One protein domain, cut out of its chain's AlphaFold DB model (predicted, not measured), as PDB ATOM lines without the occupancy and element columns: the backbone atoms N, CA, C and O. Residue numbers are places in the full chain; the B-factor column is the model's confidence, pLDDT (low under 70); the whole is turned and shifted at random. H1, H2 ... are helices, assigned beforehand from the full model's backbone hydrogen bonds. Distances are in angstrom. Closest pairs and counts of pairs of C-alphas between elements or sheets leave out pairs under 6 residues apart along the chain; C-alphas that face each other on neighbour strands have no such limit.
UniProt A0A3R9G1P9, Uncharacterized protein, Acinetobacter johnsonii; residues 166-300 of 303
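What this domain is: This is residues 166 to 300 of the 303 residues of an uncharacterized protein of Acinetobacter johnsonii (UniProt A0A3R9G1P9). Three helices, H1, H3 and H9, make an up-and-down bundle, and the short helix H6 crosses H1 and H9 beside the first residues of H1. H5 makes a helical hairpin with H6, H2 lies in the turn from H1 to H3, and the small helices H7 and H8 lie on a looping stretch toward the opposite end of the domain from H2, touching no helix. The printed part has 135 residues, with nine named helices, H1 to H9 in order, and no named strand, and its class is all helix. It is compact, with a radius of gyration of the C-alphas of 15.1 A and spans of 47 by 36 by 29 A.

How they stand to each other: Begin at H1, residues 167 to 180, the hub, which touches four other helices. H3, residues 192 to 211, only just touches H1, with 3 pairs of C-alphas within 8 A; the closest are those of Ile 167 and Leu 207, 7.5 A apart, at a shallow tilt of 25 degrees, opposite ways. H4, residues 222 to 226, touches H1, closest at the C-alphas of Ile 167 and Trp 225, 5.4 A apart. H6, residues 254 to 260, touches H1 about perpendicular at 89 degrees, and the C-alphas of Ala 169 and Ala 259 come within 4.5 A. H5, residues 233 to 242, touches H6 at a steep tilt of 40 degrees, opposite ways, with the C-alphas of Glu 240 and Thr 260 closest, 5.0 A apart. H9, residues 285 to 300, touches H1 with residues 292 to 297 alone, at a shallow tilt of 32 degrees, the same way; the closest C-alphas, of Phe 179 and Phe 296, are 6.8 A apart. H9 also touches H3 at a steep tilt of 42 degrees, opposite ways, where the C-alphas of Val 204 and Ile 285 are 6.5 A apart. Every O i to N i+4 pair is within hydrogen-bond range in H1, H3, H4 and H6, against 4 of 6 in H5 and 11 of 12 in H9.

Where its parts are: Find C-alpha 167 at (170.515, 155.428, 144.697); from there H1 runs 20.3 A to C-alpha 180. H2 follows at residues 183 to 186, then H3 runs 28.2 A from C-alpha 192 at (155.532, 135.158, 150.413). H5 is 15.0 A long and H6 10.2 A. H7 is residues 267 to 270 and H8 residues 273 to 276. H9 runs 21.2 A to C-alpha 300 at (158.902, 147.219, 160.610), with a kink of 25 degrees near residue 294.

The domain as a whole: The two C-alphas farthest apart are those of Pro 190 and Lys 268, 47.4 A. The printed part has no cut, and its one long link is H5 to H6. Residues 220 to 221 pair with residues 282 to 283, antiparallel. Mean pLDDT of the printed part is 73.4, and 58 residues are under 70, among them 229 to 254.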
ATOM      1  N   SER A 166     169.339 160.117 145.505       84.94
ATOM      2  CA  SER A 166     170.464 159.181 145.575       84.94
ATOM      3  C   SER A 166     169.998 157.734 145.401       84.94
ATOM      4  O   SER A 166     168.837 157.412 145.643       84.94
ATOM      5  N   ILE A 167     170.886 156.825 144.993       85.50
ATOM      6  CA  ILE A 167     170.515 155.428 144.697       85.50
ATOM      7  C   ILE A 167     169.909 154.731 145.929       85.50
ATOM      8  O   ILE A 167     168.925 153.986 145.817       85.50
ATOM      9  N   ILE A 168     170.457 155.003 147.119       84.19
ATOM     10  CA  ILE A 168     169.914 154.489 148.382       84.19
ATOM     11  C   ILE A 168     168.524 155.083 148.681       84.19
ATOM     12  O   ILE A 168     167.620 154.347 149.080       84.19
ATOM     13  N   ALA A 169     168.300 156.370 148.394       82.62
ATOM     14  CA  ALA A 169     167.002 157.021 148.562       82.62
ATOM     15  C   ALA A 169     165.961 156.513 147.552       82.62
ATOM     16  O   ALA A 169     164.838 156.204 147.945       82.62
ATOM     17  N   LYS A 170     166.330 156.312 146.276       87.38
ATOM     18  CA  LYS A 170     165.462 155.673 145.267       87.38
ATOM     19  C   LYS A 170     165.002 154.287 145.738       87.38
ATOM     20  O   LYS A 170     163.819 153.950 145.633       87.38
ATOM     21  N   SER A 171     165.930 153.509 146.303       86.44
ATOM     22  CA  SER A 171     165.655 152.185 146.877       86.44
ATOM     23  C   SER A 171     164.681 152.270 148.046       86.44
ATOM     24  O   SER A 171     163.722 151.502 148.102       86.44
ATOM     25  N   TYR A 172     164.900 153.228 148.946       84.25
ATOM     26  CA  TYR A 172     164.053 153.449 150.111       84.25
ATOM     27  C   TYR A 172     162.634 153.859 149.713       84.25
ATOM     28  O   TYR A 172     161.690 153.173 150.090       84.25
ATOM     29  N   ILE A 173     162.482 154.899 148.885       83.50
ATOM     30  CA  ILE A 173     161.179 155.386 148.400       83.50
ATOM     31  C   ILE A 173     160.404 154.253 147.721       83.50
ATOM     32  O   ILE A 173     159.211 154.069 147.956       83.50
ATOM     33  N   SER A 174     161.084 153.461 146.889       86.81
ATOM     34  CA  SER A 174     160.449 152.348 146.180       86.81
ATOM     35  C   SER A 174     159.946 151.270 147.138       86.81
ATOM     36  O   SER A 174     158.833 150.775 146.976       86.81
ATOM     37  N   LEU A 175     160.739 150.911 148.152       85.81
ATOM     38  CA  LEU A 175     160.338 149.927 149.157       85.81
ATOM     39  C   LEU A 175     159.243 150.458 150.087       85.81
ATOM     40  O   LEU A 175     158.331 149.703 150.416       85.81
ATOM     41  N   ASP A 176     159.283 151.740 150.444       83.88
ATOM     42  CA  ASP A 176     158.264 152.392 151.267       83.88
ATOM     43  C   ASP A 176     156.908 152.453 150.550       83.88
ATOM     44  O   ASP A 176     155.891 152.016 151.094       83.88
ATOM     45  N   ASN A 177     156.908 152.827 149.266       85.38
ATOM     46  CA  ASN A 177     155.715 152.774 148.421       85.38
ATOM     47  C   ASN A 177     155.118 151.359 148.355       85.38
ATOM     48  O   ASN A 177     153.898 151.185 148.418       85.38
ATOM     49  N   LEU A 178     155.959 150.325 148.243       86.69
ATOM     50  CA  LEU A 178     155.506 148.929 148.247       86.69
ATOM     51  C   LEU A 178     154.976 148.494 149.618       86.69
ATOM     52  O   LEU A 178     153.986 147.764 149.690       86.69
ATOM     53  N   PHE A 179     155.604 148.950 150.699       83.94
ATOM     54  CA  PHE A 179     155.194 148.638 152.062       83.94
ATOM     55  C   PHE A 179     153.805 149.207 152.391       83.94
ATOM     56  O   PHE A 179     152.944 148.478 152.882       83.94
ATOM     57  N   TRP A 180     153.529 150.463 152.041       80.88
ATOM     58  CA  TRP A 180     152.219 151.077 152.296       80.88
ATOM     59  C   TRP A 180     151.120 150.669 151.307       80.88
ATOM     60  O   TRP A 180     149.944 150.959 151.529       80.88
ATOM     61  N   GLY A 181     151.470 149.977 150.221       84.06
ATOM     62  CA  GLY A 181     150.516 149.585 149.188       84.06
ATOM     63  C   GLY A 181     150.001 148.149 149.272       84.06
ATOM     64  O   GLY A 181     149.953 147.506 150.317       84.06
ATOM     65  N   SER A 182     149.572 147.634 148.120       83.81
ATOM     66  CA  SER A 182     149.044 146.276 147.962       83.81
ATOM     67  C   SER A 182     150.087 145.189 148.235       83.81
ATOM     68  O   SER A 182     149.713 144.095 148.656       83.81
ATOM     69  N   PHE A 183     151.378 145.469 148.032       85.88
ATOM     70  CA  PHE A 183     152.441 144.474 148.171       85.88
ATOM     71  C   PHE A 183     152.618 143.958 149.608       85.88
ATOM     72  O   PHE A 183     152.836 142.760 149.802       85.88
ATOM     73  N   SER A 184     152.426 144.795 150.634       84.75
ATOM     74  CA  SER A 184     152.504 144.347 152.036       84.75
ATOM     75  C   SER A 184     151.469 143.283 152.396       84.75
ATOM     76  O   SER A 184     151.738 142.414 153.229       84.75
ATOM     77  N   LYS A 185     150.320 143.263 151.710       82.62
ATOM     78  CA  LYS A 185     149.273 142.252 151.918       82.62
ATOM     79  C   LYS A 185     149.743 140.845 151.536       82.62
ATOM     80  O   LYS A 185     149.285 139.876 152.139       82.62
ATOM     81  N   ILE A 186     150.702 140.712 150.610       81.12
ATOM     82  CA  ILE A 186     151.277 139.410 150.232       81.12
ATOM     83  C   ILE A 186     152.110 138.796 151.363       81.12
ATOM     84  O   ILE A 186     152.256 137.578 151.438       81.12
ATOM     85  N   VAL A 187     152.646 139.600 152.285       73.25
ATOM     86  CA  VAL A 187     153.515 139.097 153.365       73.25
ATOM     87  C   VAL A 187     152.778 138.109 154.288       73.25
ATOM     88  O   VAL A 187     153.418 137.311 154.981       73.25
ATOM     89  N   ASN A 188     151.442 138.124 154.259       74.56
ATOM     90  CA  ASN A 188     150.567 137.221 155.004       74.56
ATOM     91  C   ASN A 188     150.178 135.947 154.227       74.56
ATOM     92  O   ASN A 188     149.562 135.056 154.804       74.56
ATOM     93  N   LEU A 189     150.538 135.835 152.944       78.94
ATOM     94  CA  LEU A 189     150.247 134.669 152.106       78.94
ATOM     95  C   LEU A 189     151.314 133.567 152.273       78.94
ATOM     96  O   LEU A 189     152.484 133.869 152.538       78.94
ATOM     97  N   PRO A 190     150.958 132.282 152.064       76.12
ATOM     98  CA  PRO A 190     151.899 131.163 152.185       76.12
ATOM     99  C   PRO A 190     153.091 131.279 151.218       76.12
ATOM    100  O   PRO A 190     154.222 130.974 151.592       76.12
ATOM    101  N   ASN A 191     152.873 131.830 150.019       79.94
ATOM    102  CA  ASN A 191     153.890 131.942 148.965       79.94
ATOM    103  C   ASN A 191     154.760 133.209 149.067       79.94
ATOM    104  O   ASN A 191     155.433 133.579 148.107       79.94
ATOM    105  N   LYS A 192     154.783 133.897 150.219       82.25
ATOM    106  CA  LYS A 192     155.532 135.158 150.413       82.25
ATOM    107  C   LYS A 192     157.004 135.099 149.977       82.25
ATOM    108  O   LYS A 192     157.556 136.116 149.567       82.25
ATOM    109  N   GLY A 193     157.642 133.929 150.071       82.81
ATOM    110  CA  GLY A 193     159.046 133.739 149.696       82.81
ATOM    111  C   GLY A 193     159.314 134.052 148.224       82.81
ATOM    112  O   GLY A 193     160.289 134.734 147.914       82.81
ATOM    113  N   ASP A 194     158.415 133.639 147.332       86.25
ATOM    114  CA  ASP A 194     158.568 133.848 145.891       86.25
ATOM    115  C   ASP A 194     158.373 135.316 145.509       86.25
ATOM    116  O   ASP A 194     159.133 135.862 144.705       86.25
ATOM    117  N   TYR A 195     157.422 135.997 146.151       85.50
ATOM    118  CA  TYR A 195     157.190 137.428 145.942       85.50
ATOM    119  C   TYR A 195     158.348 138.284 146.456       85.50
ATOM    120  O   TYR A 195     158.798 139.187 145.751       85.50
ATOM    121  N   LEU A 196     158.890 137.974 147.639       86.81
ATOM    122  CA  LEU A 196     160.083 138.655 148.150       86.81
ATOM    123  C   LEU A 196     161.307 138.386 147.267       86.81
ATOM    124  O   LEU A 196     162.097 139.295 147.023       86.81
ATOM    125  N   LYS A 197     161.443 137.170 146.724       88.25
ATOM    126  CA  LYS A 197     162.493 136.846 145.751       88.25
ATOM    127  C   LYS A 197     162.329 137.645 144.454       88.25
ATOM    128  O   LYS A 197     163.324 138.143 143.932       88.25
ATOM    129  N   ARG A 198     161.101 137.810 143.947       88.06
ATOM    130  CA  ARG A 198     160.813 138.649 142.768       88.06
ATOM    131  C   ARG A 198     161.168 140.113 143.029       88.06
ATOM    132  O   ARG A 198     161.877 140.702 142.215       88.06
ATOM    133  N   LEU A 199     160.745 140.658 144.169       90.12
ATOM    134  CA  LEU A 199     161.101 142.008 144.616       90.12
ATOM    135  C   LEU A 199     162.621 142.195 144.665       90.12
ATOM    136  O   LEU A 199     163.147 143.105 144.029       90.12
ATOM    137  N   ARG A 200     163.328 141.288 145.353       90.25
ATOM    138  CA  ARG A 200     164.793 141.291 145.454       90.25
ATOM    139  C   ARG A 200     165.449 141.295 144.081       90.25
ATOM    140  O   ARG A 200     166.288 142.142 143.805       90.25
ATOM    141  N   ASN A 201     165.056 140.372 143.205       88.88
ATOM    142  CA  ASN A 201     165.647 140.256 141.875       88.88
ATOM    143  C   ASN A 201     165.431 141.527 141.044       88.88
ATOM    144  O   ASN A 201     166.345 141.956 140.337       88.88
ATOM    145  N   ARG A 202     164.246 142.144 141.135       88.69
ATOM    146  CA  ARG A 202     163.937 143.384 140.415       88.69
ATOM    147  C   ARG A 202     164.754 144.557 140.954       88.69
ATOM    148  O   ARG A 202     165.404 145.232 140.161       88.69
ATOM    149  N   LEU A 203     164.806 144.724 142.278       88.38
ATOM    150  CA  LEU A 203     165.611 145.756 142.932       88.38
ATOM    151  C   LEU A 203     167.099 145.611 142.582       88.38
ATOM    152  O   LEU A 203     167.708 146.558 142.099       88.38
ATOM    153  N   VAL A 204     167.667 144.410 142.728       87.31
ATOM    154  CA  VAL A 204     169.069 144.129 142.370       87.31
ATOM    155  C   VAL A 204     169.334 144.413 140.892       87.31
ATOM    156  O   VAL A 204     170.399 144.920 140.555       87.31
ATOM    157  N   THR A 205     168.389 144.112 139.997       88.25
ATOM    158  CA  THR A 205     168.543 144.402 138.562       88.25
ATOM    159  C   THR A 205     168.622 145.903 138.299       88.25
ATOM    160  O   THR A 205     169.478 146.329 137.529       88.25
ATOM    161  N   LEU A 206     167.772 146.707 138.940       86.44
ATOM    162  CA  LEU A 206     167.798 148.164 138.790       86.44
ATOM    163  C   LEU A 206     169.042 148.786 139.404       86.44
ATOM    164  O   LEU A 206     169.708 149.577 138.748       86.44
ATOM    165  N   LEU A 207     169.397 148.361 140.616       86.31
ATOM    166  CA  LEU A 207     170.629 148.785 141.269       86.31
ATOM    167  C   LEU A 207     171.831 148.467 140.389       86.31
ATOM    168  O   LEU A 207     172.639 149.344 140.111       86.31
ATOM    169  N   LYS A 208     171.910 147.242 139.858       84.62
ATOM    170  CA  LYS A 208     172.945 146.893 138.887       84.62
ATOM    171  C   LYS A 208     172.905 147.818 137.680       84.62
ATOM    172  O   LYS A 208     173.959 148.284 137.318       84.62
ATOM    173  N   LYS A 209     171.761 148.135 137.072       84.56
ATOM    174  CA  LYS A 209     171.721 149.066 135.925       84.56
ATOM    175  C   LYS A 209     172.272 150.457 136.263       84.56
ATOM    176  O   LYS A 209     173.043 150.988 135.475       84.56
ATOM    177  N   GLU A 210     171.908 151.014 137.416       81.81
ATOM    178  CA  GLU A 210     172.399 152.324 137.879       81.81
ATOM    179  C   GLU A 210     173.918 152.283 138.123       81.81
ATOM    180  O   GLU A 210     174.652 153.181 137.705       81.81
ATOM    181  N   PHE A 211     174.409 151.190 138.718       76.81
ATOM    182  CA  PHE A 211     175.827 151.001 139.012       76.81
ATOM    183  C   PHE A 211     176.670 150.487 137.836       76.81
ATOM    184  O   PHE A 211     177.850 150.787 137.826       76.81
ATOM    185  N   VAL A 212     176.120 149.765 136.846       63.84
ATOM    186  CA  VAL A 212     176.820 149.102 135.709       63.84
ATOM    187  C   VAL A 212     177.459 150.102 134.740       63.84
ATOM    188  O   VAL A 212     178.279 149.725 133.906       63.84
ATOM    189  N   THR A 213     177.214 151.399 134.922       54.19
ATOM    190  CA  THR A 213     178.097 152.457 134.401       54.19
ATOM    191  C   THR A 213     179.523 152.392 135.003       54.19
ATOM    192  O   THR A 213     180.444 153.018 134.485       54.19
ATOM    193  N   LYS A 214     179.731 151.604 136.066       55.41
ATOM    194  CA  LYS A 214     180.987 151.280 136.754       55.41
ATOM    195  C   LYS A 214     181.079 149.738 136.883       55.41
ATOM    196  O   LYS A 214     180.145 149.082 137.326       55.41
ATOM    197  N   SER A 215     182.158 149.153 136.367       45.16
ATOM    198  CA  SER A 215     182.327 147.725 136.030       45.16
ATOM    199  C   SER A 215     182.002 146.672 137.113       45.16
ATOM    200  O   SER A 215     181.907 146.948 138.299       45.16
ATOM    201  N   GLY A 216     181.852 145.419 136.658       48.12
ATOM    202  CA  GLY A 216     181.383 144.254 137.420       48.12
ATOM    203  C   GLY A 216     182.174 143.853 138.673       48.12
ATOM    204  O   GLY A 216     183.356 144.157 138.811       48.12
ATOM    205  N   ASP A 217     181.457 143.134 139.550       57.81
ATOM    206  CA  ASP A 217     181.838 142.662 140.891       57.81
ATOM    207  C   ASP A 217     182.481 143.739 141.762       57.81
ATOM    208  O   ASP A 217     183.661 143.692 142.102       57.81
ATOM    209  N   GLN A 218     181.689 144.749 142.120       64.88
ATOM    210  CA  GLN A 218     182.190 145.881 142.880       64.88
ATOM    211  C   GLN A 218     181.326 146.105 144.102       64.88
ATOM    212  O   GLN A 218     180.160 146.467 144.060       64.88
ATOM    213  N   ILE A 219     181.931 145.797 145.232       68.69
ATOM    214  CA  ILE A 219     181.623 146.436 146.489       68.69
ATOM    215  C   ILE A 219     181.691 147.966 146.265       68.69
ATOM    216  O   ILE A 219     182.703 148.453 145.762       68.69
ATOM    217  N   PHE A 220     180.647 148.711 146.637       78.19
ATOM    218  CA  PHE A 220     180.570 150.164 146.419       78.19
ATOM    219  C   PHE A 220     180.808 150.939 147.717       78.19
ATOM    220  O   PHE A 220     180.448 150.476 148.806       78.19
ATOM    221  N   LEU A 221     181.409 152.126 147.602       79.31
ATOM    222  CA  LEU A 221     181.630 153.019 148.737       79.31
ATOM    223  C   LEU A 221     180.321 153.703 149.130       79.31
ATOM    224  O   LEU A 221     179.483 153.982 148.276       79.31
ATOM    225  N   ARG A 222     180.161 154.036 150.416       80.44
ATOM    226  CA  ARG A 222     179.015 154.822 150.920       80.44
ATOM    227  C   ARG A 222     178.732 156.066 150.068       80.44
ATOM    228  O   ARG A 222     177.576 156.371 149.802       80.44
ATOM    229  N   GLU A 223     179.780 156.756 149.632       77.31
ATOM    230  CA  GLU A 223     179.680 157.961 148.805       77.31
ATOM    231  C   GLU A 223     178.964 157.693 147.476       77.31
ATOM    232  O   GLU A 223     178.099 158.472 147.091       77.31
ATOM    233  N   ASP A 224     179.223 156.555 146.823       80.31
ATOM    234  CA  ASP A 224     178.547 156.178 145.574       80.31
ATOM    235  C   ASP A 224     177.044 155.912 145.775       80.31
ATOM    236  O   ASP A 224     176.250 156.110 144.859       80.31
ATOM    237  N   TRP A 225     176.643 155.461 146.968       80.69
ATOM    238  CA  TRP A 225     175.240 155.192 147.296       80.69
ATOM    239  C   TRP A 225     174.432 156.464 147.560       80.69
ATOM    240  O   TRP A 225     173.241 156.505 147.241       80.69
ATOM    241  N   ILE A 226     175.075 157.466 148.166       80.75
ATOM    242  CA  ILE A 226     174.443 158.698 148.660       80.75
ATOM    243  C   ILE A 226     174.569 159.843 147.648       80.75
ATOM    244  O   ILE A 226     173.773 160.775 147.669       80.75
ATOM    245  N   HIS A 227     175.511 159.762 146.710       78.69
ATOM    246  CA  HIS A 227     175.705 160.796 145.704       78.69
ATOM    247  C   HIS A 227     174.421 161.093 144.907       78.69
ATOM    248  O   HIS A 227     173.799 160.198 144.328       78.69
ATOM    249  N   CYS A 228     174.057 162.376 144.834       74.25
ATOM    250  CA  CYS A 228     172.971 162.887 144.004       74.25
ATOM    251  C   CYS A 228     173.414 164.169 143.283       74.25
ATOM    252  O   CYS A 228     173.836 165.130 143.918       74.25
ATOM    253  N   GLU A 229     173.289 164.203 141.953       63.38
ATOM    254  CA  GLU A 229     173.680 165.368 141.138       63.38
ATOM    255  C   GLU A 229     172.651 166.511 141.174       63.38
ATOM    256  O   GLU A 229     172.978 167.652 140.847       63.38
ATOM    257  N   LYS A 230     171.393 166.221 141.533       63.28
ATOM    258  CA  LYS A 230     170.269 167.168 141.464       63.28
ATOM    259  C   LYS A 230     169.506 167.194 142.783       63.28
ATOM    260  O   LYS A 230     168.506 166.502 142.936       63.28
ATOM    261  N   GLN A 231     169.952 168.025 143.717       59.72
ATOM    262  CA  GLN A 231     169.261 168.224 144.988       59.72
ATOM    263  C   GLN A 231     168.260 169.387 144.900       59.72
ATOM    264  O   GLN A 231     168.622 170.502 144.526       59.72
ATOM    265  N   SER A 232     166.994 169.144 145.260       59.41
ATOM    266  CA  SER A 232     166.002 170.207 145.484       59.41
ATOM    267  C   SER A 232     165.569 170.236 146.953       59.41
ATOM    268  O   SER A 232     165.231 169.197 147.518       59.41
ATOM    269  N   GLN A 233     165.589 171.415 147.585       59.28
ATOM    270  CA  GLN A 233     165.382 171.581 149.035       59.28
ATOM    271  C   GLN A 233     164.082 170.916 149.536       59.28
ATOM    272  O   GLN A 233     164.108 170.129 150.476       59.28
ATOM    273  N   ASN A 234     162.961 171.136 148.840       59.56
ATOM    274  CA  ASN A 234     161.643 170.611 149.230       59.56
ATOM    275  C   ASN A 234     161.556 169.074 149.195       59.56
ATOM    276  O   ASN A 234     160.751 168.480 149.904       59.56
ATOM    277  N   GLN A 235     162.347 168.414 148.346       63.91
ATOM    278  CA  GLN A 235     162.342 166.954 148.237       63.91
ATOM    279  C   GLN A 235     163.100 166.276 149.387       63.91
ATOM    280  O   GLN A 235     162.829 165.111 149.670       63.91
ATOM    281  N   HIS A 236     164.001 166.999 150.060       63.84
ATOM    282  CA  HIS A 236     164.761 166.489 151.204       63.84
ATOM    283  C   HIS A 236     163.909 166.460 152.473       63.84
ATOM    284  O   HIS A 236     163.891 165.445 153.158       63.84
ATOM    285  N   GLU A 237     163.122 167.512 152.729       63.03
ATOM    286  CA  GLU A 237     162.198 167.557 153.877       63.03
ATOM    287  C   GLU A 237     161.170 166.410 153.834       63.03
ATOM    288  O   GLU A 237     160.819 165.825 154.858       63.03
ATOM    289  N   LEU A 238     160.716 166.035 152.630       64.88
ATOM    290  CA  LEU A 238     159.814 164.896 152.443       64.88
ATOM    291  C   LEU A 238     160.495 163.558 152.751       64.88
ATOM    292  O   LEU A 238     159.890 162.702 153.391       64.88
ATOM    293  N   LEU A 239     161.745 163.376 152.317       65.75
ATOM    294  CA  LEU A 239     162.523 162.174 152.621       65.75
ATOM    295  C   LEU A 239     162.804 162.030 154.118       65.75
ATOM    296  O   LEU A 239     162.701 160.926 154.652       65.75
ATOM    297  N   GLU A 240     163.114 163.139 154.790       65.81
ATOM    298  CA  GLU A 240     163.317 163.181 156.237       65.81
ATOM    299  C   GLU A 240     162.044 162.767 156.982       65.81
ATOM    300  O   GLU A 240     162.102 161.937 157.888       65.81
ATOM    301  N   TYR A 241     160.882 163.274 156.554       67.06
ATOM    302  CA  TYR A 241     159.589 162.894 157.126       67.06
ATOM    303  C   TYR A 241     159.259 161.407 156.928       67.06
ATOM    304  O   TYR A 241     158.684 160.778 157.814       67.06
ATOM    305  N   MET A 242     159.619 160.832 155.775       64.69
ATOM    306  CA  MET A 242     159.417 159.404 155.503       64.69
ATOM    307  C   MET A 242     160.335 158.501 156.340       64.69
ATOM    308  O   MET A 242     160.059 157.307 156.474       64.69
ATOM    309  N   GLY A 243     161.452 159.020 156.848       61.66
ATOM    310  CA  GLY A 243     162.356 158.285 157.721       61.66
ATOM    311  C   GLY A 243     161.829 158.249 159.152       61.66
ATOM    312  O   GLY A 243     161.604 159.290 159.763       61.66
ATOM    313  N   ASP A 244     161.714 157.056 159.743       57.75
ATOM    314  CA  ASP A 244     161.578 156.964 161.199       57.75
ATOM    315  C   ASP A 244     162.816 157.637 161.807       57.75
ATOM    316  O   ASP A 244     163.942 157.257 161.470       57.75
ATOM    317  N   TRP A 245     162.643 158.648 162.667       51.38
ATOM    318  CA  TRP A 245     163.755 159.342 163.327       51.38
ATOM    319  C   TRP A 245     164.582 158.331 164.130       51.38
ATOM    320  O   TRP A 245     164.262 157.971 165.265       51.38
ATOM    321  N   SER A 246     165.653 157.831 163.513       50.78
ATOM    322  CA  SER A 246     166.388 156.652 163.977       50.78
ATOM    323  C   SER A 246     167.562 157.018 164.880       50.78
ATOM    324  O   SER A 246     168.258 156.135 165.381       50.78
ATOM    325  N   LEU A 247     167.722 158.313 165.179       47.69
ATOM    326  CA  LEU A 247     168.714 158.866 166.105       47.69
ATOM    327  C   LEU A 247     168.714 158.179 167.478       47.69
ATOM    328  O   LEU A 247     169.744 158.165 168.147       47.69
ATOM    329  N   ALA A 248     167.601 157.564 167.894       47.81
ATOM    330  CA  ALA A 248     167.562 156.791 169.131       47.81
ATOM    331  C   ALA A 248     168.441 155.522 169.077       47.81
ATOM    332  O   ALA A 248     169.001 155.147 170.108       47.81
ATOM    333  N   LYS A 249     168.550 154.852 167.913       56.28
ATOM    334  CA  LYS A 249     169.336 153.619 167.682       56.28
ATOM    335  C   LYS A 249     169.701 153.447 166.187       56.28
ATOM    336  O   LYS A 249     169.161 152.552 165.528       56.28
ATOM    337  N   PRO A 250     170.649 154.236 165.647       54.88
ATOM    338  CA  PRO A 250     170.990 154.222 164.217       54.88
ATOM    339  C   PRO A 250     171.584 152.882 163.742       54.88
ATOM    340  O   PRO A 250     171.550 152.558 162.559       54.88
ATOM    341  N   THR A 251     172.073 152.050 164.668       55.59
ATOM    342  CA  THR A 251     172.586 150.702 164.386       55.59
ATOM    343  C   THR A 251     171.513 149.691 163.978       55.59
ATOM    344  O   THR A 251     171.857 148.663 163.402       55.59
ATOM    345  N   ILE A 252     170.234 149.946 164.279       56.53
ATOM    346  CA  ILE A 252     169.146 148.990 164.013       56.53
ATOM    347  C   ILE A 252     168.665 149.070 162.561       56.53
ATOM    348  O   ILE A 252     168.248 148.052 162.014       56.53
ATOM    349  N   VAL A 253     168.732 150.250 161.937       64.81
ATOM    350  CA  VAL A 253     168.202 150.480 160.582       64.81
ATOM    351  C   VAL A 253     169.165 151.356 159.757       64.81
ATOM    352  O   VAL A 253     168.802 152.448 159.309       64.81
ATOM    353  N   PRO A 254     170.430 150.922 159.589       68.75
ATOM    354  CA  PRO A 254     171.492 151.758 159.036       68.75
ATOM    355  C   PRO A 254     171.199 152.216 157.600       68.75
ATOM    356  O   PRO A 254     171.539 153.340 157.251       68.75
ATOM    357  N   ASN A 255     170.525 151.403 156.779       72.88
ATOM    358  CA  ASN A 255     170.225 151.771 155.391       72.88
ATOM    359  C   ASN A 255     169.132 152.838 155.296       72.88
ATOM    360  O   ASN A 255     169.238 153.764 154.498       72.88
ATOM    361  N   THR A 256     168.096 152.723 156.130       71.44
ATOM    362  CA  THR A 256     167.027 153.726 156.228       71.44
ATOM    363  C   THR A 256     167.575 155.064 156.712       71.44
ATOM    364  O   THR A 256     167.265 156.098 156.121       71.44
ATOM    365  N   PHE A 257     168.442 155.048 157.731       71.81
ATOM    366  CA  PHE A 257     169.134 156.248 158.202       71.81
ATOM    367  C   PHE A 257     169.937 156.910 157.077       71.81
ATOM    368  O   PHE A 257     169.810 158.110 156.844       71.81
ATOM    369  N   LEU A 258     170.707 156.118 156.324       73.38
ATOM    370  CA  LEU A 258     171.505 156.631 155.211       73.38
ATOM    371  C   LEU A 258     170.656 157.214 154.083       73.38
ATOM    372  O   LEU A 258     171.052 158.198 153.471       73.38
ATOM    373  N   ALA A 259     169.497 156.618 153.817       71.56
ATOM    374  CA  ALA A 259     168.605 157.056 152.753       71.56
ATOM    375  C   ALA A 259     167.807 158.323 153.074       71.56
ATOM    376  O   ALA A 259     167.402 159.019 152.147       71.56
ATOM    377  N   THR A 260     167.546 158.599 154.354       68.69
ATOM    378  CA  THR A 260     166.576 159.633 154.767       68.69
ATOM    379  C   THR A 260     167.179 160.762 155.593       68.69
ATOM    380  O   THR A 260     166.656 161.868 155.557       68.69
ATOM    381  N   GLN A 261     168.260 160.502 156.336       68.88
ATOM    382  CA  GLN A 261     168.771 161.412 157.371       68.88
ATOM    383  C   GLN A 261     170.241 161.815 157.161       68.88
ATOM    384  O   GLN A 261     170.681 162.787 157.765       68.88
ATOM    385  N   TRP A 262     171.010 161.122 156.310       71.31
ATOM    386  CA  TRP A 262     172.457 161.360 156.173       71.31
ATOM    387  C   TRP A 262     172.822 162.765 155.687       71.31
ATOM    388  O   TRP A 262     173.699 163.399 156.268       71.31
ATOM    389  N   ASP A 263     172.131 163.264 154.661       66.38
ATOM    390  CA  ASP A 263     172.431 164.564 154.045       66.38
ATOM    391  C   ASP A 263     172.059 165.763 154.941       66.38
ATOM    392  O   ASP A 263     172.429 166.895 154.640       66.38
ATOM    393  N   VAL A 264     171.346 165.520 156.049       65.75
ATOM    394  CA  VAL A 264     170.883 166.542 157.008       65.75
ATOM    395  C   VAL A 264     171.856 166.705 158.184       65.75
ATOM    396  O   VAL A 264     171.767 167.666 158.944       65.75
ATOM    397  N   LEU A 265     172.808 165.782 158.352       66.50
ATOM    398  CA  LEU A 265     173.718 165.790 159.495       66.50
ATOM    399  C   LEU A 265     174.769 166.898 159.376       66.50
ATOM    400  O   LEU A 265     175.545 166.953 158.422       66.50
ATOM    401  N   ASP A 266     174.885 167.708 160.427       66.94
ATOM    402  CA  ASP A 266     175.984 168.663 160.563       66.94
ATOM    403  C   ASP A 266     177.341 167.945 160.693       66.94
ATOM    404  O   ASP A 266     177.443 166.840 161.236       66.94
ATOM    405  N   GLU A 267     178.441 168.628 160.347       66.88
ATOM    406  CA  GLU A 267     179.809 168.097 160.505       66.88
ATOM    407  C   GLU A 267     180.121 167.585 161.926       66.88
ATOM    408  O   GLU A 267     180.982 166.722 162.117       66.88
ATOM    409  N   LYS A 268     179.448 168.133 162.946       65.44
ATOM    410  CA  LYS A 268     179.577 167.700 164.346       65.44
ATOM    411  C   LYS A 268     178.843 166.389 164.624       65.44
ATOM    412  O   LYS A 268     179.286 165.626 165.479       65.44
ATOM    413  N   GLU A 269     177.738 166.135 163.933       66.44
ATOM    414  CA  GLU A 269     176.925 164.930 164.094       66.44
ATOM    415  C   GLU A 269     177.503 163.754 163.310       66.44
ATOM    416  O   GLU A 269     177.572 162.651 163.847       66.44
ATOM    417  N   ILE A 270     178.054 164.009 162.120       68.06
ATOM    418  CA  ILE A 270     178.794 163.013 161.326       68.06
ATOM    419  C   ILE A 270     179.991 162.451 162.113       68.06
ATOM    420  O   ILE A 270     180.305 161.265 162.030       68.06
ATOM    421  N   LYS A 271     180.653 163.294 162.919       67.94
ATOM    422  CA  LYS A 271     181.814 162.914 163.743       67.94
ATOM    423  C   LYS A 271     181.450 162.148 165.019       67.94
ATOM    424  O   LYS A 271     182.364 161.685 165.706       67.94
ATOM    425  N   ARG A 272     180.163 162.006 165.365       70.25
ATOM    426  CA  ARG A 272     179.755 161.204 166.528       70.25
ATOM    427  C   ARG A 272     180.146 159.738 166.303       70.25
ATOM    428  O   ARG A 272     179.914 159.225 165.208       70.25
ATOM    429  N   PRO A 273     180.730 159.048 167.297       65.75
ATOM    430  CA  PRO A 273     181.187 157.670 167.130       65.75
ATOM    431  C   PRO A 273     180.052 156.726 166.704       65.75
ATOM    432  O   PRO A 273     180.286 155.814 165.918       65.75
ATOM    433  N   GLU A 274     178.815 156.977 167.134       67.06
ATOM    434  CA  GLU A 274     177.635 156.187 166.764       67.06
ATOM    435  C   GLU A 274     177.301 156.262 165.264       67.06
ATOM    436  O   GLU A 274     176.796 155.293 164.701       67.06
ATOM    437  N   VAL A 275     177.593 157.396 164.621       66.56
ATOM    438  CA  VAL A 275     177.341 157.652 163.193       66.56
ATOM    439  C   VAL A 275     178.571 157.293 162.359       66.56
ATOM    440  O   VAL A 275     178.471 156.636 161.323       66.56
ATOM    441  N   ASN A 276     179.758 157.668 162.835       65.38
ATOM    442  CA  ASN A 276     181.016 157.412 162.145       65.38
ATOM    443  C   ASN A 276     181.320 155.908 162.038       65.38
ATOM    444  O   ASN A 276     181.837 155.465 161.017       65.38
ATOM    445  N   HIS A 277     180.959 155.114 163.053       65.38
ATOM    446  CA  HIS A 277     181.148 153.659 163.058       65.38
ATOM    447  C   HIS A 277     179.961 152.874 162.480       65.38
ATOM    448  O   HIS A 277     179.880 151.660 162.683       65.38
ATOM    449  N   LEU A 278     179.037 153.528 161.762       66.38
ATOM    450  CA  LEU A 278     177.986 152.811 161.043       66.38
ATOM    451  C   LEU A 278     178.629 151.786 160.090       66.38
ATOM    452  O   LEU A 278     179.434 152.175 159.240       66.38
ATOM    453  N   PRO A 279     178.255 150.493 160.165       62.34
ATOM    454  CA  PRO A 279     178.932 149.404 159.449       62.34
ATOM    455  C   PRO A 279     178.815 149.495 157.918       62.34
ATOM    456  O   PRO A 279     179.412 148.708 157.191       62.34
ATOM    457  N   PHE A 280     178.078 150.479 157.411       67.25
ATOM    458  CA  PHE A 280     177.871 150.748 155.999       67.25
ATOM    459  C   PHE A 280     178.978 151.640 155.422       67.25
ATOM    460  O   PHE A 280     178.720 152.738 154.945       67.25
ATOM    461  N   HIS A 281     180.251 151.278 155.551       61.94
ATOM    462  CA  HIS A 281     181.312 152.021 154.842       61.94
ATOM    463  C   HIS A 281     181.401 151.598 153.376       61.94
ATOM    464  O   HIS A 281     181.756 152.380 152.495       61.94
ATOM    465  N   VAL A 282     181.091 150.329 153.157       61.44
ATOM    466  CA  VAL A 282     181.443 149.559 151.986       61.44
ATOM    467  C   VAL A 282     180.375 148.470 151.884       61.44
ATOM    468  O   VAL A 282     180.240 147.672 152.812       61.44
ATOM    469  N   ALA A 283     179.567 148.472 150.825       76.31
ATOM    470  CA  ALA A 283     178.424 147.564 150.721       76.31
ATOM    471  C   ALA A 283     178.223 147.050 149.294       76.31
ATOM    472  O   ALA A 283     178.317 147.806 148.322       76.31
ATOM    473  N   ASP A 284     177.935 145.756 149.165       82.31
ATOM    474  CA  ASP A 284     177.528 145.152 147.901       82.31
ATOM    475  C   ASP A 284     176.013 145.279 147.695       82.31
ATOM    476  O   ASP A 284     175.222 145.255 148.641       82.31
ATOM    477  N   ILE A 285     175.603 145.352 146.427       82.50
ATOM    478  CA  ILE A 285     174.199 145.529 146.031       82.50
ATOM    479  C   ILE A 285     173.275 144.484 146.667       82.50
ATOM    480  O   ILE A 285     172.151 144.818 147.044       82.50
ATOM    481  N   ASN A 286     173.717 143.224 146.776       82.25
ATOM    482  CA  ASN A 286     172.854 142.165 147.289       82.25
ATOM    483  C   ASN A 286     172.619 142.341 148.789       82.25
ATOM    484  O   ASN A 286     171.470 142.277 149.214       82.25
ATOM    485  N   THR A 287     173.667 142.627 149.567       82.75
ATOM    486  CA  THR A 287     173.532 142.882 151.007       82.75
ATOM    487  C   THR A 287     172.669 144.105 151.289       82.75
ATOM    488  O   THR A 287     171.818 144.041 152.174       82.75
ATOM    489  N   VAL A 288     172.820 145.198 150.529       80.00
ATOM    490  CA  VAL A 288     171.954 146.382 150.693       80.00
ATOM    491  C   VAL A 288     170.498 146.030 150.401       80.00
ATOM    492  O   VAL A 288     169.629 146.281 151.235       80.00
ATOM    493  N   ALA A 289     170.230 145.387 149.261       83.00
ATOM    494  CA  ALA A 289     168.879 144.983 148.881       83.00
ATOM    495  C   ALA A 289     168.248 144.036 149.916       83.00
ATOM    496  O   ALA A 289     167.104 144.241 150.322       83.00
ATOM    497  N   ASP A 290     168.993 143.030 150.378       84.19
ATOM    498  CA  ASP A 290     168.515 142.058 151.361       84.19
ATOM    499  C   ASP A 290     168.247 142.715 152.719       84.19
ATOM    500  O   ASP A 290     167.201 142.468 153.324       84.19
ATOM    501  N   ASN A 291     169.142 143.591 153.181       82.19
ATOM    502  CA  ASN A 291     168.966 144.311 154.438       82.19
ATOM    503  C   ASN A 291     167.764 145.254 154.377       82.19
ATOM    504  O   ASN A 291     166.920 145.182 155.263       82.19
ATOM    505  N   MET A 292     167.612 146.058 153.319       80.88
ATOM    506  CA  MET A 292     166.459 146.957 153.188       80.88
ATOM    507  C   MET A 292     165.137 146.181 153.098       80.88
ATOM    508  O   MET A 292     164.187 146.489 153.810       80.88
ATOM    509  N   ILE A 293     165.065 145.115 152.294       84.00
ATOM    510  CA  ILE A 293     163.850 144.284 152.221       84.00
ATOM    511  C   ILE A 293     163.525 143.674 153.593       84.00
ATOM    512  O   ILE A 293     162.357 143.617 153.989       84.00
ATOM    513  N   ASN A 294     164.536 143.229 154.343       81.75
ATOM    514  CA  ASN A 294     164.339 142.712 155.695       81.75
ATOM    515  C   ASN A 294     163.873 143.806 156.671       81.75
ATOM    516  O   ASN A 294     162.952 143.555 157.448       81.75
ATOM    517  N   GLU A 295     164.459 145.003 156.624       76.56
ATOM    518  CA  GLU A 295     164.058 146.151 157.446       76.56
ATOM    519  C   GLU A 295     162.565 146.466 157.248       76.56
ATOM    520  O   GLU A 295     161.800 146.477 158.213       76.56
ATOM    521  N   PHE A 296     162.117 146.591 155.995       75.19
ATOM    522  CA  PHE A 296     160.726 146.915 155.672       75.19
ATOM    523  C   PHE A 296     159.743 145.774 155.958       75.19
ATOM    524  O   PHE A 296     158.715 145.981 156.593       75.19
ATOM    525  N   PHE A 297     160.025 144.548 155.514       76.38
ATOM    526  CA  PHE A 297     159.016 143.476 155.528       76.38
ATOM    527  C   PHE A 297     159.152 142.486 156.697       76.38
ATOM    528  O   PHE A 297     158.274 141.634 156.882       76.38
ATOM    529  N   LYS A 298     160.223 142.582 157.502       69.44
ATOM    530  CA  LYS A 298     160.420 141.763 158.714       69.44
ATOM    531  C   LYS A 298     160.539 142.588 159.994       69.44
ATOM    532  O   LYS A 298     159.935 142.186 160.984       69.44
ATOM    533  N   VAL A 299     161.291 143.693 159.995       64.94
ATOM    534  CA  VAL A 299     161.574 144.476 161.219       64.94
ATOM    535  C   VAL A 299     160.472 145.497 161.507       64.94
ATOM    536  O   VAL A 299     159.969 145.537 162.627       64.94
ATOM    537  N   ARG A 300     160.004 146.239 160.494       62.78
ATOM    538  CA  ARG A 300     158.902 147.219 160.610       62.78
ATOM    539  C   ARG A 300     157.512 146.614 160.865       62.78
ATOM    540  O   ARG A 300     156.535 147.344 160.953       62.78
TER     541      ARG A 300